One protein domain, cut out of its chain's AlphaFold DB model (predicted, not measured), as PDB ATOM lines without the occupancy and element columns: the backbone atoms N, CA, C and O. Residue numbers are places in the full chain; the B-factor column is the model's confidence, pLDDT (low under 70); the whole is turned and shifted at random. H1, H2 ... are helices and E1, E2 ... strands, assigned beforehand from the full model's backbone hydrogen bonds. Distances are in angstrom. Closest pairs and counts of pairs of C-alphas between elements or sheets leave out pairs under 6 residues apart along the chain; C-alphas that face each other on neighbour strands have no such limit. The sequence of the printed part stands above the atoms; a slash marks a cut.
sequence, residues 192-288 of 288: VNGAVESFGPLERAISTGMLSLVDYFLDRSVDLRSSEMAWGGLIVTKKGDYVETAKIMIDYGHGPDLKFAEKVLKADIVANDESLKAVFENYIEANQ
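AT A GLANCE: This is residues 192 to 288 of the 288 residues of an uncharacterized protein of Alteromonas naphthalenivorans (UniProt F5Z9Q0). The longest helix, H7, ends a row of three side-by-side helices, H7, H4 and H2, and a second row, H5, H3 and H1, lies beside it, the facing helices running opposite ways in a stack of three pairs. Short H6 lies between H5 and H7 along the chain, at one end of the stack, and strand E1 leads into H1 at the other end. The printed part has 97 residues with one named strand, then seven named helices, and is mostly helix. It is compact, with a radius of gyration of the C-alphas of 13.0 A, and spans 33 by 30 by 26 A.

IN THESE COORDINATES: H7 covers residues 274 to 286, 18.0 A long, ending at C-alpha 286 (-61.632, -35.065, -25.380). H4 is residues 242 to 251, 14.2 A; H2, 211 to 219, 12.2 A; H3, 227 to 237, 15.4 A; H1, 201 to 208; H5, 258 to 265; H6, 268 to 271. E1, residues 195 to 199, begins at C-alpha 195 (-35.844, -17.094, -11.748) and pairs with no named strand.

HOW THE PARTS SIT: H4 is the hub. It touches H7, closest C-alphas Val 243 and Leu 276 at 5.7 A, a shallow tilt of 13 degrees, the same way. It touches H2, closest C-alphas Leu 211 and Thr 245 at 5.5 A. H3 and H4 form a hairpin, closest C-alphas Leu 234 and Tyr 242 at 6.3 A. H5 touches H7, opposite ways at 23 degrees, closest C-alphas Leu 265 and Lys 277 at 6.2 A. H3 and H5 are close but not clearly touching, with C-alphas 228 and 260 at 7.7 A. Every O i to N i+4 pair is within hydrogen-bond range in H1, H2, H3, H4, H5 and H7; H6 is too short for one.

THE WHOLE: The C-alphas farthest apart, of Gly 194 and Glu 274, are 37.9 A apart. The printed part has no cut and no long link. Residue 271 is under pLDDT 70.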
ATOM      1  N   VAL A 192     -32.741 -20.560 -10.771       74.94
ATOM      2  CA  VAL A 192     -32.301 -20.960 -12.110       74.94
ATOM      3  C   VAL A 192     -32.344 -19.734 -13.011       74.94
ATOM      4  O   VAL A 192     -33.395 -19.143 -13.228       74.94
ATOM      5  N   ASN A 193     -31.185 -19.307 -13.524       80.31
ATOM      6  CA  ASN A 193     -31.064 -18.150 -14.428       80.31
ATOM      7  C   ASN A 193     -31.729 -16.857 -13.906       80.31
ATOM      8  O   ASN A 193     -32.254 -16.060 -14.681       80.31
ATOM      9  N   GLY A 194     -31.715 -16.645 -12.587       78.38
ATOM     10  CA  GLY A 194     -32.347 -15.492 -11.938       78.38
ATOM     11  C   GLY A 194     -33.860 -15.622 -11.710       78.38
ATOM     12  O   GLY A 194     -34.445 -14.718 -11.119       78.38
ATOM     13  N   ALA A 195     -34.484 -16.726 -12.127       77.00
ATOM     14  CA  ALA A 195     -35.844 -17.094 -11.748       77.00
ATOM     15  C   ALA A 195     -35.833 -17.991 -10.503       77.00
ATOM     16  O   ALA A 195     -34.895 -18.756 -10.281       77.00
ATOM     17  N   VAL A 196     -36.878 -17.875  -9.686       75.06
ATOM     18  CA  VAL A 196     -37.101 -18.733  -8.523       75.06
ATOM     19  C   VAL A 196     -38.055 -19.848  -8.936       75.06
ATOM     20  O   VAL A 196     -39.207 -19.578  -9.263       75.06
ATOM     21  N   GLU A 197     -37.566 -21.081  -8.922       78.12
ATOM     22  CA  GLU A 197     -38.354 -22.286  -9.168       78.12
ATOM     23  C   GLU A 197     -38.622 -22.998  -7.838       78.12
ATOM     24  O   GLU A 197     -37.749 -23.065  -6.967       78.12
ATOM     25  N   SER A 198     -39.831 -23.531  -7.670       73.38
ATOM     26  CA  SER A 198     -40.214 -24.312  -6.494       73.38
ATOM     27  C   SER A 198     -40.601 -25.721  -6.921       73.38
ATOM     28  O   SER A 198     -41.477 -25.874  -7.764       73.38
ATOM     29  N   PHE A 199     -39.963 -26.728  -6.325       80.06
ATOM     30  CA  PHE A 199     -40.324 -28.139  -6.490       80.06
ATOM     31  C   PHE A 199     -40.873 -28.686  -5.187       80.06
ATOM     32  O   PHE A 199     -40.183 -28.630  -4.164       80.06
ATOM     33  N   GLY A 200     -42.084 -29.228  -5.238       84.56
ATOM     34  CA  GLY A 200     -42.665 -30.010  -4.165       84.56
ATOM     35  C   GLY A 200     -42.396 -31.511  -4.328       84.56
ATOM     36  O   GLY A 200     -41.868 -31.973  -5.348       84.56
ATOM     37  N   PRO A 201     -42.765 -32.302  -3.307       88.88
ATOM     38  CA  PRO A 201     -42.785 -33.755  -3.372       88.88
ATOM     39  C   PRO A 201     -43.575 -34.317  -4.559       88.88
ATOM     40  O   PRO A 201     -43.134 -35.298  -5.156       88.88
ATOM     41  N   LEU A 202     -44.698 -33.688  -4.931       91.50
ATOM     42  CA  LEU A 202     -45.535 -34.124  -6.052       91.50
ATOM     43  C   LEU A 202     -44.789 -34.028  -7.386       91.50
ATOM     44  O   LEU A 202     -44.703 -35.023  -8.103       91.50
ATOM     45  N   GLU A 203     -44.192 -32.876  -7.711       88.56
ATOM     46  CA  GLU A 203     -43.436 -32.726  -8.961       88.56
ATOM     47  C   GLU A 203     -42.279 -33.727  -9.041       88.56
ATOM     48  O   GLU A 203     -41.968 -34.243 -10.118       88.56
ATOM     49  N   ARG A 204     -41.656 -34.040  -7.896       86.81
ATOM     50  CA  ARG A 204     -40.598 -35.048  -7.851       86.81
ATOM     51  C   ARG A 204     -41.139 -36.455  -8.089       86.81
ATOM     52  O   ARG A 204     -40.583 -37.133  -8.949       86.81
ATOM     53  N   ALA A 205     -42.214 -36.853  -7.407       90.81
ATOM     54  CA  ALA A 205     -42.872 -38.145  -7.614       90.81
ATOM     55  C   ALA A 205     -43.321 -38.342  -9.073       90.81
ATOM     56  O   ALA A 205     -43.158 -39.429  -9.625       90.81
ATOM     57  N   ILE A 206     -43.805 -37.274  -9.722       91.25
ATOM     58  CA  ILE A 206     -44.132 -37.273 -11.155       91.25
ATOM     59  C   ILE A 206     -42.869 -37.514 -11.989       91.25
ATOM     60  O   ILE A 206     -42.834 -38.424 -12.810       91.25
ATOM     61  N   SER A 207     -41.801 -36.741 -11.765       86.25
ATOM     62  CA  SER A 207     -40.560 -36.855 -12.552       86.25
ATOM     63  C   SER A 207     -39.841 -38.206 -12.422       86.25
ATOM     64  O   SER A 207     -38.997 -38.535 -13.254       86.25
ATOM     65  N   THR A 208     -40.142 -38.980 -11.377       84.50
ATOM     66  CA  THR A 208     -39.578 -40.314 -11.137       84.50
ATOM     67  C   THR A 208     -40.539 -41.451 -11.491       84.50
ATOM     68  O   THR A 208     -40.115 -42.604 -11.476       84.50
ATOM     69  N   GLY A 209     -41.800 -41.145 -11.819       87.38
ATOM     70  CA  GLY A 209     -42.833 -42.137 -12.129       87.38
ATOM     71  C   GLY A 209     -43.260 -42.986 -10.930       87.38
ATOM     72  O   GLY A 209     -43.565 -44.167 -11.097       87.38
ATOM     73  N   MET A 210     -43.245 -42.415  -9.719       90.69
ATOM     74  CA  MET A 210     -43.669 -43.083  -8.479       90.69
ATOM     75  C   MET A 210     -45.192 -43.009  -8.329       90.69
ATOM     76  O   MET A 210     -45.717 -42.162  -7.603       90.69
ATOM     77  N   LEU A 211     -45.898 -43.880  -9.050       92.75
ATOM     78  CA  LEU A 211     -47.350 -43.833  -9.237       92.75
ATOM     79  C   LEU A 211     -48.153 -43.694  -7.934       92.75
ATOM     80  O   LEU A 211     -49.057 -42.868  -7.857       92.75
ATOM     81  N   SER A 212     -47.809 -44.463  -6.899       94.12
ATOM     82  CA  SER A 212     -48.534 -44.483  -5.620       94.12
ATOM     83  C   SER A 212     -48.360 -43.180  -4.846       94.12
ATOM     84  O   SER A 212     -49.269 -42.759  -4.136       94.12
ATOM     85  N   LEU A 213     -47.194 -42.535  -4.967       93.62
ATOM     86  CA  LEU A 213     -46.966 -41.211  -4.387       93.62
ATOM     87  C   LEU A 213     -47.725 -40.135  -5.156       93.62
ATOM     88  O   LEU A 213     -48.296 -39.241  -4.536       93.62
ATOM     89  N   VAL A 214     -47.747 -40.223  -6.488       94.50
ATOM     90  CA  VAL A 214     -48.514 -39.291  -7.323       94.50
ATOM     91  C   VAL A 214     -49.996 -39.361  -6.964       94.50
ATOM     92  O   VAL A 214     -50.579 -38.332  -6.633       94.50
ATOM     93  N   ASP A 215     -50.574 -40.562  -6.931       95.50
ATOM     94  CA  ASP A 215     -51.965 -40.778  -6.520       95.50
ATOM     95  C   ASP A 215     -52.222 -40.251  -5.093       95.50
ATOM     96  O   ASP A 215     -53.133 -39.456  -4.873       95.50
ATOM     97  N   TYR A 216     -51.340 -40.578  -4.139       95.50
ATOM     98  CA  TYR A 216     -51.420 -40.102  -2.751       95.50
ATOM     99  C   TYR A 216     -51.468 -38.570  -2.616       95.50
ATOM    100  O   TYR A 216     -52.214 -38.044  -1.779       95.50
ATOM    101  N   PHE A 217     -50.650 -37.851  -3.390       94.06
ATOM    102  CA  PHE A 217     -50.578 -36.391  -3.338       94.06
ATOM    103  C   PHE A 217     -51.752 -35.720  -4.056       94.06
ATOM    104  O   PHE A 217     -52.283 -34.731  -3.547       94.06
ATOM    105  N   LEU A 218     -52.173 -36.256  -5.203       92.94
ATOM    106  CA  LEU A 218     -53.301 -35.715  -5.963       92.94
ATOM    107  C   LEU A 218     -54.630 -35.898  -5.216       92.94
ATOM    108  O   LEU A 218     -55.415 -34.953  -5.148       92.94
ATOM    109  N   ASP A 219     -54.832 -37.037  -4.541       93.25
ATOM    110  CA  ASP A 219     -55.975 -37.276  -3.638       93.25
ATOM    111  C   ASP A 219     -56.067 -36.218  -2.516       93.25
ATOM    112  O   ASP A 219     -57.149 -35.795  -2.108       93.25
ATOM    113  N   ARG A 220     -54.919 -35.693  -2.071       91.19
ATOM    114  CA  ARG A 220     -54.823 -34.620  -1.061       91.19
ATOM    115  C   ARG A 220     -54.948 -33.211  -1.625       91.19
ATOM    116  O   ARG A 220     -54.773 -32.250  -0.878       91.19
ATOM    117  N   SER A 221     -55.251 -33.070  -2.916       85.00
ATOM    118  CA  SER A 221     -55.313 -31.770  -3.595       85.00
ATOM    119  C   SER A 221     -54.018 -30.956  -3.439       85.00
ATOM    120  O   SER A 221     -54.061 -29.727  -3.350       85.00
ATOM    121  N   VAL A 222     -52.862 -31.633  -3.368       85.62
ATOM    122  CA  VAL A 222     -51.561 -30.953  -3.382       85.62
ATOM    123  C   VAL A 222     -51.407 -30.265  -4.735       85.62
ATOM    124  O   VAL A 222     -51.512 -30.907  -5.779       85.62
ATOM    125  N   ASP A 223     -51.187 -28.952  -4.709       80.62
ATOM    126  CA  ASP A 223     -51.160 -28.143  -5.922       80.62
ATOM    127  C   ASP A 223     -49.946 -28.477  -6.795       80.62
ATOM    128  O   ASP A 223     -48.805 -28.512  -6.322       80.62
ATOM    129  N   LEU A 224     -50.197 -28.675  -8.089       83.69
ATOM    130  CA  LEU A 224     -49.153 -28.854  -9.084       83.69
ATOM    131  C   LEU A 224     -48.683 -27.476  -9.542       83.69
ATOM    132  O   LEU A 224     -49.285 -26.857 -10.424       83.69
ATOM    133  N   ARG A 225     -47.575 -26.992  -8.974       79.25
ATOM    134  CA  ARG A 225     -47.169 -25.584  -9.131       79.25
ATOM    135  C   ARG A 225     -46.778 -25.236 -10.566       79.25
ATOM    136  O   ARG A 225     -46.868 -24.076 -10.965       79.25
ATOM    137  N   SER A 226     -46.326 -26.226 -11.338       78.00
ATOM    138  CA  SER A 226     -45.996 -26.072 -12.756       78.00
ATOM    139  C   SER A 226     -46.311 -27.341 -13.549       78.00
ATOM    140  O   SER A 226     -45.483 -28.249 -13.657       78.00
ATOM    141  N   SER A 227     -47.507 -27.380 -14.146       80.50
ATOM    142  CA  SER A 227     -47.953 -28.503 -14.986       80.50
ATOM    143  C   SER A 227     -46.985 -28.771 -16.145       80.50
ATOM    144  O   SER A 227     -46.511 -29.893 -16.300       80.50
ATOM    145  N   GLU A 228     -46.579 -27.745 -16.903       80.38
ATOM    146  CA  GLU A 228     -45.641 -27.929 -18.023       80.38
ATOM    147  C   GLU A 228     -44.295 -28.516 -17.585       80.38
ATOM    148  O   GLU A 228     -43.714 -29.330 -18.304       80.38
ATOM    149  N   MET A 229     -43.791 -28.125 -16.413       80.31
ATOM    150  CA  MET A 229     -42.515 -28.625 -15.915       80.31
ATOM    151  C   MET A 229     -42.621 -30.069 -15.428       80.31
ATOM    152  O   MET A 229     -41.727 -30.868 -15.706       80.31
ATOM    153  N   ALA A 230     -43.723 -30.416 -14.762       85.44
ATOM    154  CA  ALA A 230     -44.006 -31.781 -14.343       85.44
ATOM    155  C   ALA A 230     -44.164 -32.716 -15.553       85.44
ATOM    156  O   ALA A 230     -43.483 -33.738 -15.632       85.44
ATOM    157  N   TRP A 231     -44.962 -32.317 -16.549       89.62
ATOM    158  CA  TRP A 231     -45.113 -33.050 -17.809       89.62
ATOM    159  C   TRP A 231     -43.797 -33.148 -18.582       89.62
ATOM    160  O   TRP A 231     -43.431 -34.226 -19.043       89.62
ATOM    161  N   GLY A 232     -43.050 -32.049 -18.701       86.62
ATOM    162  CA  GLY A 232     -41.738 -32.044 -19.344       86.62
ATOM    163  C   GLY A 232     -40.761 -33.011 -18.672       86.62
ATOM    164  O   GLY A 232     -40.111 -33.796 -19.362       86.62
ATOM    165  N   GLY A 233     -40.704 -33.000 -17.337       84.00
ATOM    166  CA  GLY A 233     -39.904 -33.937 -16.550       84.00
ATOM    167  C   GLY A 233     -40.312 -35.391 -16.789       84.00
ATOM    168  O   GLY A 233     -39.458 -36.214 -17.115       84.00
ATOM    169  N   LEU A 234     -41.608 -35.693 -16.713       88.69
ATOM    170  CA  LEU A 234     -42.161 -37.029 -16.946       88.69
ATOM    171  C   LEU A 234     -41.800 -37.576 -18.339       88.69
ATOM    172  O   LEU A 234     -41.273 -38.680 -18.464       88.69
ATOM    173  N   ILE A 235     -42.032 -36.784 -19.393       88.44
ATOM    174  CA  ILE A 235     -41.847 -37.209 -20.792       88.44
ATOM    175  C   ILE A 235     -40.366 -37.381 -21.143       88.44
ATOM    176  O   ILE A 235     -40.014 -38.284 -21.901       88.44
ATOM    177  N   VAL A 236     -39.497 -36.496 -20.644       84.06
ATOM    178  CA  VAL A 236     -38.061 -36.539 -20.959       84.06
ATOM    179  C   VAL A 236     -37.369 -37.675 -20.214       84.06
ATOM    180  O   VAL A 236     -36.484 -38.317 -20.777       84.06
ATOM    181  N   THR A 237     -37.751 -37.919 -18.960       83.44
ATOM    182  CA  THR A 237     -37.098 -38.937 -18.128       83.44
ATOM    183  C   THR A 237     -37.625 -40.342 -18.392       83.44
ATOM    184  O   THR A 237     -36.835 -41.280 -18.323       83.44
ATOM    185  N   LYS A 238     -38.928 -40.489 -18.688       86.06
ATOM    186  CA  LYS A 238     -39.623 -41.778 -18.867       86.06
ATOM    187  C   LYS A 238     -39.305 -42.810 -17.775       86.06
ATOM    188  O   LYS A 238     -39.200 -44.001 -18.058       86.06
ATOM    189  N   LYS A 239     -39.119 -42.355 -16.534       83.81
ATOM    190  CA  LYS A 239     -38.783 -43.217 -15.392       83.81
ATOM    191  C   LYS A 239     -40.024 -43.895 -14.817       83.81
ATOM    192  O   LYS A 239     -41.100 -43.302 -14.815       83.81
ATOM    193  N   GLY A 240     -39.847 -45.102 -14.278       84.50
ATOM    194  CA  GLY A 240     -40.890 -45.811 -13.533       84.50
ATOM    195  C   GLY A 240     -42.177 -46.011 -14.340       84.50
ATOM    196  O   GLY A 240     -42.145 -46.282 -15.542       84.50
ATOM    197  N   ASP A 241     -43.321 -45.831 -13.685       89.06
ATOM    198  CA  ASP A 241     -44.653 -46.030 -14.266       89.06
ATOM    199  C   ASP A 241     -45.145 -44.763 -15.014       89.06
ATOM    200  O   ASP A 241     -46.267 -44.295 -14.810       89.06
ATOM    201  N   TYR A 242     -44.305 -44.157 -15.869       90.75
ATOM    202  CA  TYR A 242     -44.556 -42.818 -16.437       90.75
ATOM    203  C   TYR A 242     -45.835 -42.701 -17.287       90.75
ATOM    204  O   TYR A 242     -46.503 -41.669 -17.244       90.75
ATOM    205  N   VAL A 243     -46.203 -43.738 -18.052       93.38
ATOM    206  CA  VAL A 243     -47.448 -43.733 -18.851       93.38
ATOM    207  C   VAL A 243     -48.669 -43.724 -17.939       93.38
ATOM    208  O   VAL A 243     -49.627 -42.999 -18.195       93.38
ATOM    209  N   GLU A 244     -48.643 -44.519 -16.872       95.31
ATOM    210  CA  GLU A 244     -49.751 -44.581 -15.921       95.31
ATOM    211  C   GLU A 244     -49.819 -43.304 -15.082       95.31
ATOM    212  O   GLU A 244     -50.896 -42.758 -14.867       95.31
ATOM    213  N   THR A 245     -48.658 -42.749 -14.728       94.69
ATOM    214  CA  THR A 245     -48.539 -41.438 -14.082       94.69
ATOM    215  C   THR A 245     -49.188 -40.343 -14.935       94.69
ATOM    216  O   THR A 245     -49.953 -39.538 -14.413       94.69
ATOM    217  N   ALA A 246     -48.954 -40.344 -16.254       94.56
ATOM    218  CA  ALA A 246     -49.586 -39.403 -17.178       94.56
ATOM    219  C   ALA A 246     -51.120 -39.515 -17.174       94.56
ATOM    220  O   ALA A 246     -51.810 -38.496 -17.136       94.56
ATOM    221  N   LYS A 247     -51.661 -40.740 -17.193       95.50
ATOM    222  CA  LYS A 247     -53.115 -40.959 -17.130       95.50
ATOM    223  C   LYS A 247     -53.697 -40.449 -15.819       95.50
ATOM    224  O   LYS A 247     -54.619 -39.647 -15.860       95.50
ATOM    225  N   ILE A 248     -53.103 -40.829 -14.684       95.38
ATOM    226  CA  ILE A 248     -53.547 -40.378 -13.360       95.38
ATOM    227  C   ILE A 248     -53.540 -38.849 -13.282       95.38
ATOM    228  O   ILE A 248     -54.527 -38.251 -12.863       95.38
ATOM    229  N   MET A 249     -52.479 -38.185 -13.746       94.25
ATOM    230  CA  MET A 249     -52.448 -36.720 -13.776       94.25
ATOM    231  C   MET A 249     -53.624 -36.130 -14.567       94.25
ATOM    232  O   MET A 249     -54.240 -35.174 -14.104       94.25
ATOM    233  N   ILE A 250     -53.956 -36.690 -15.736       94.25
ATOM    234  CA  ILE A 250     -55.115 -36.256 -16.535       94.25
ATOM    235  C   ILE A 250     -56.429 -36.515 -15.789       94.25
ATOM    236  O   ILE A 250     -57.271 -35.618 -15.737       94.25
ATOM    237  N   ASP A 251     -56.590 -37.695 -15.192       94.19
ATOM    238  CA  ASP A 251     -57.813 -38.107 -14.493       94.19
ATOM    239  C   ASP A 251     -58.115 -37.212 -13.278       94.19
ATOM    240  O   ASP A 251     -59.271 -36.867 -13.032       94.19
ATOM    241  N   TYR A 252     -57.077 -36.752 -12.572       93.31
ATOM    242  CA  TYR A 252     -57.189 -35.758 -11.494       93.31
ATOM    243  C   TYR A 252     -57.296 -34.302 -11.997       93.31
ATOM    244  O   TYR A 252     -57.309 -33.368 -11.198       93.31
ATOM    245  N   GLY A 253     -57.389 -34.071 -13.310       90.94
ATOM    246  CA  GLY A 253     -57.576 -32.738 -13.896       90.94
ATOM    247  C   GLY A 253     -56.290 -31.927 -14.093       90.94
ATOM    248  O   GLY A 253     -56.357 -30.750 -14.445       90.94
ATOM    249  N   HIS A 254     -55.117 -32.543 -13.937       91.06
ATOM    250  CA  HIS A 254     -53.800 -31.935 -14.168       91.06
ATOM    251  C   HIS A 254     -53.252 -32.243 -15.570       91.06
ATOM    252  O   HIS A 254     -52.055 -32.487 -15.763       91.06
ATOM    253  N   GLY A 255     -54.135 -32.218 -16.570       90.69
ATOM    254  CA  GLY A 255     -53.760 -32.375 -17.970       90.69
ATOM    255  C   GLY A 255     -52.802 -31.277 -18.463       90.69
ATOM    256  O   GLY A 255     -52.730 -30.185 -17.886       90.69
ATOM    257  N   PRO A 256     -52.031 -31.545 -19.529       90.06
ATOM    258  CA  PRO A 256     -51.169 -30.542 -20.139       90.06
ATOM    259  C   PRO A 256     -51.988 -29.483 -20.895       90.06
ATOM    260  O   PRO A 256     -53.104 -29.745 -21.346       90.06
ATOM    261  N   ASP A 257     -51.416 -28.297 -21.125       89.94
ATOM    262  CA  ASP A 257     -51.996 -27.340 -22.080       89.94
ATOM    263  C   ASP A 257     -52.143 -27.990 -23.469       89.94
ATOM    264  O   ASP A 257     -51.259 -28.725 -23.915       89.94
ATOM    265  N   LEU A 258     -53.235 -27.698 -24.184       91.44
ATOM    266  CA  LEU A 258     -53.508 -28.309 -25.490       91.44
ATOM    267  C   LEU A 258     -52.405 -28.043 -26.520       91.44
ATOM    268  O   LEU A 258     -52.045 -28.939 -27.283       91.44
ATOM    269  N   LYS A 259     -51.802 -26.847 -26.531       90.44
ATOM    270  CA  LYS A 259     -50.693 -26.549 -27.454       90.44
ATOM    271  C   LYS A 259     -49.434 -27.307 -27.057       90.44
ATOM    272  O   LYS A 259     -48.673 -27.712 -27.937       90.44
ATOM    273  N   PHE A 260     -49.195 -27.486 -25.755       89.25
ATOM    274  CA  PHE A 260     -48.112 -28.340 -25.271       89.25
ATOM    275  C   PHE A 260     -48.344 -29.797 -25.694       89.25
ATOM    276  O   PHE A 260     -47.449 -30.394 -26.292       89.25
ATOM    277  N   ALA A 261     -49.550 -30.330 -25.481       91.06
ATOM    278  CA  ALA A 261     -49.952 -31.679 -25.877       91.06
ATOM    279  C   ALA A 261     -49.737 -31.931 -27.379       91.06
ATOM    280  O   ALA A 261     -49.031 -32.865 -27.763       91.06
ATOM    281  N   GLU A 262     -50.248 -31.048 -28.242       91.31
ATOM    282  CA  GLU A 262     -50.075 -31.146 -29.698       91.31
ATOM    283  C   GLU A 262     -48.606 -31.064 -30.136       91.31
ATOM    284  O   GLU A 262     -48.203 -31.689 -31.122       91.31
ATOM    285  N   LYS A 263     -47.801 -30.254 -29.437       89.56
ATOM    286  CA  LYS A 263     -46.368 -30.118 -29.713       89.56
ATOM    287  C   LYS A 263     -45.614 -31.388 -29.332       89.56
ATOM    288  O   LYS A 263     -44.770 -31.831 -30.107       89.56
ATOM    289  N   VAL A 264     -45.906 -31.948 -28.159       87.44
ATOM    290  CA  VAL A 264     -45.301 -33.189 -27.660       87.44
ATOM    291  C   VAL A 264     -45.652 -34.363 -28.567       87.44
ATOM    292  O   VAL A 264     -44.756 -35.111 -28.943       87.44
ATOM    293  N   LEU A 265     -46.914 -34.471 -28.993       88.50
ATOM    294  CA  LEU A 265     -47.383 -35.535 -29.884       88.50
ATOM    295  C   LEU A 265     -46.610 -35.585 -31.215       88.50
ATOM    296  O   LEU A 265     -46.372 -36.655 -31.768       88.50
ATOM    297  N   LYS A 266     -46.188 -34.421 -31.724       85.88
ATOM    298  CA  LYS A 266     -45.405 -34.286 -32.966       85.88
ATOM    299  C   LYS A 266     -43.897 -34.443 -32.761       85.88
ATOM    300  O   LYS A 266     -43.157 -34.425 -33.742       85.88
ATOM    301  N   ALA A 267     -43.429 -34.511 -31.518       85.31
ATOM    302  CA  ALA A 267     -42.012 -34.607 -31.212       85.31
ATOM    303  C   ALA A 267     -41.553 -36.073 -31.212       85.31
ATOM    304  O   ALA A 267     -42.242 -36.954 -30.695       85.31
ATOM    305  N   ASP A 268     -40.343 -36.322 -31.721       77.00
ATOM    306  CA  ASP A 268     -39.763 -37.673 -31.846       77.00
ATOM    307  C   ASP A 268     -39.707 -38.446 -30.513       77.00
ATOM    308  O   ASP A 268     -39.713 -39.677 -30.498       77.00
ATOM    309  N   ILE A 269     -39.696 -37.720 -29.388       73.94
ATOM    310  CA  ILE A 269     -39.716 -38.257 -28.019       73.94
ATOM    311  C   ILE A 269     -40.989 -39.059 -27.687       73.94
ATOM    312  O   ILE A 269     -40.916 -39.984 -26.879       73.94
ATOM    313  N   VAL A 270     -42.133 -38.739 -28.305       76.25
ATOM    314  CA  VAL A 270     -43.419 -39.446 -28.107       76.25
ATOM    315  C   VAL A 270     -43.874 -40.165 -29.373       76.25
ATOM    316  O   VAL A 270     -44.566 -41.171 -29.282       76.25
ATOM    317  N   ALA A 271     -43.425 -39.736 -30.557       68.31
ATOM    318  CA  ALA A 271     -43.827 -40.349 -31.824       68.31
ATOM    319  C   ALA A 271     -43.531 -41.861 -31.916       68.31
ATOM    320  O   ALA A 271     -44.249 -42.578 -32.605       68.31
ATOM    321  N   ASN A 272     -42.503 -42.342 -31.207       80.06
ATOM    322  CA  ASN A 272     -42.112 -43.759 -31.173       80.06
ATOM    323  C   ASN A 272     -42.655 -44.525 -29.950       80.06
ATOM    324  O   ASN A 272     -42.266 -45.667 -29.713       80.06
ATOM    325  N   ASP A 273     -43.517 -43.895 -29.155       88.94
ATOM    326  CA  ASP A 273     -44.074 -44.425 -27.913       88.94
ATOM    327  C   ASP A 273     -45.595 -44.500 -28.034       88.94
ATOM    328  O   ASP A 273     -46.314 -43.582 -27.645       88.94
ATOM    329  N   GLU A 274     -46.093 -45.591 -28.626       90.75
ATOM    330  CA  GLU A 274     -47.521 -45.738 -28.949       90.75
ATOM    331  C   GLU A 274     -48.426 -45.627 -27.711       90.75
ATOM    332  O   GLU A 274     -49.558 -45.163 -27.819       90.75
ATOM    333  N   SER A 275     -47.931 -46.004 -26.526       92.31
ATOM    334  CA  SER A 275     -48.718 -45.921 -25.289       92.31
ATOM    335  C   SER A 275     -48.889 -44.476 -24.835       92.31
ATOM    336  O   SER A 275     -50.013 -44.036 -24.597       92.31
ATOM    337  N   LEU A 276     -47.792 -43.715 -24.749       91.06
ATOM    338  CA  LEU A 276     -47.862 -42.304 -24.372       91.06
ATOM    339  C   LEU A 276     -48.556 -41.470 -25.458       91.06
ATOM    340  O   LEU A 276     -49.346 -40.580 -25.150       91.06
ATOM    341  N   LYS A 277     -48.320 -41.794 -26.730       92.81
ATOM    342  CA  LYS A 277     -48.998 -41.182 -27.875       92.81
ATOM    343  C   LYS A 277     -50.515 -41.341 -27.783       92.81
ATOM    344  O   LYS A 277     -51.214 -40.339 -27.885       92.81
ATOM    345  N   ALA A 278     -51.010 -42.549 -27.500       94.50
ATOM    346  CA  ALA A 278     -52.440 -42.791 -27.317       94.50
ATOM    347  C   ALA A 278     -53.032 -41.964 -26.161       94.50
ATOM    348  O   ALA A 278     -54.142 -41.450 -26.282       94.50
ATOM    349  N   VAL A 279     -52.292 -41.780 -25.057       94.88
ATOM    350  CA  VAL A 279     -52.717 -40.898 -23.952       94.88
ATOM    351  C   VAL A 279     -52.909 -39.458 -24.443       94.88
ATOM    352  O   VAL A 279     -53.948 -38.857 -24.176       94.88
ATOM    353  N   PHE A 280     -51.952 -38.917 -25.204       93.25
ATOM    354  CA  PHE A 280     -52.051 -37.560 -25.753       93.25
ATOM    355  C   PHE A 280     -53.147 -37.413 -26.814       93.25
ATOM    356  O   PHE A 280     -53.858 -36.410 -26.798       93.25
ATOM    357  N   GLU A 281     -53.300 -38.383 -27.719       94.31
ATOM    358  CA  GLU A 281     -54.352 -38.371 -28.748       94.31
ATOM    359  C   GLU A 281     -55.744 -38.343 -28.108       94.31
ATOM    360  O   GLU A 281     -56.533 -37.448 -28.412       94.31
ATOM    361  N   ASN A 282     -55.996 -39.238 -27.147       95.50
ATOM    362  CA  ASN A 282     -57.263 -39.289 -26.416       95.50
ATOM    363  C   ASN A 282     -57.525 -37.994 -25.631       95.50
ATOM    364  O   ASN A 282     -58.646 -37.485 -25.624       95.50
ATOM    365  N   TYR A 283     -56.496 -37.442 -24.976       95.31
ATOM    366  CA  TYR A 283     -56.624 -36.192 -24.225       95.31
ATOM    367  C   TYR A 283     -56.979 -35.006 -25.126       95.31
ATOM    368  O   TYR A 283     -57.853 -34.212 -24.780       95.31
ATOM    369  N   ILE A 284     -56.320 -34.887 -26.284       94.94
ATOM    370  CA  ILE A 284     -56.587 -33.816 -27.248       94.94
ATOM    371  C   ILE A 284     -58.006 -33.952 -27.810       94.94
ATOM    372  O   ILE A 284     -58.728 -32.959 -27.837       94.94
ATOM    373  N   GLU A 285     -58.424 -35.155 -28.210       95.50
ATOM    374  CA  GLU A 285     -59.775 -35.402 -28.737       95.50
ATOM    375  C   GLU A 285     -60.867 -35.032 -27.720       95.50
ATOM    376  O   GLU A 285     -61.862 -34.410 -28.082       95.50
ATOM    377  N   ALA A 286     -60.664 -35.351 -26.438       94.81
ATOM    378  CA  ALA A 286     -61.632 -35.065 -25.380       94.81
ATOM    379  C   ALA A 286     -61.782 -33.567 -25.032       94.81
ATOM    380  O   ALA A 286     -62.740 -33.199 -24.353       94.81
ATOM    381  N   ASN A 287     -60.844 -32.713 -25.455       92.88
ATOM    382  CA  ASN A 287     -60.762 -31.304 -25.048       92.88
ATOM    383  C   ASN A 287     -60.834 -30.311 -26.231       92.88
ATOM    384  O   ASN A 287     -60.568 -29.120 -26.044       92.88
ATOM    385  N   GLN A 288     -61.180 -30.784 -27.435       84.75
ATOM    386  CA  GLN A 288     -61.478 -29.968 -28.625       84.75
ATOM    387  C   GLN A 288     -62.961 -29.588 -28.708       84.75
ATOM    388  O   GLN A 288     -63.233 -28.444 -29.142       84.75
TER     389      GLN A 288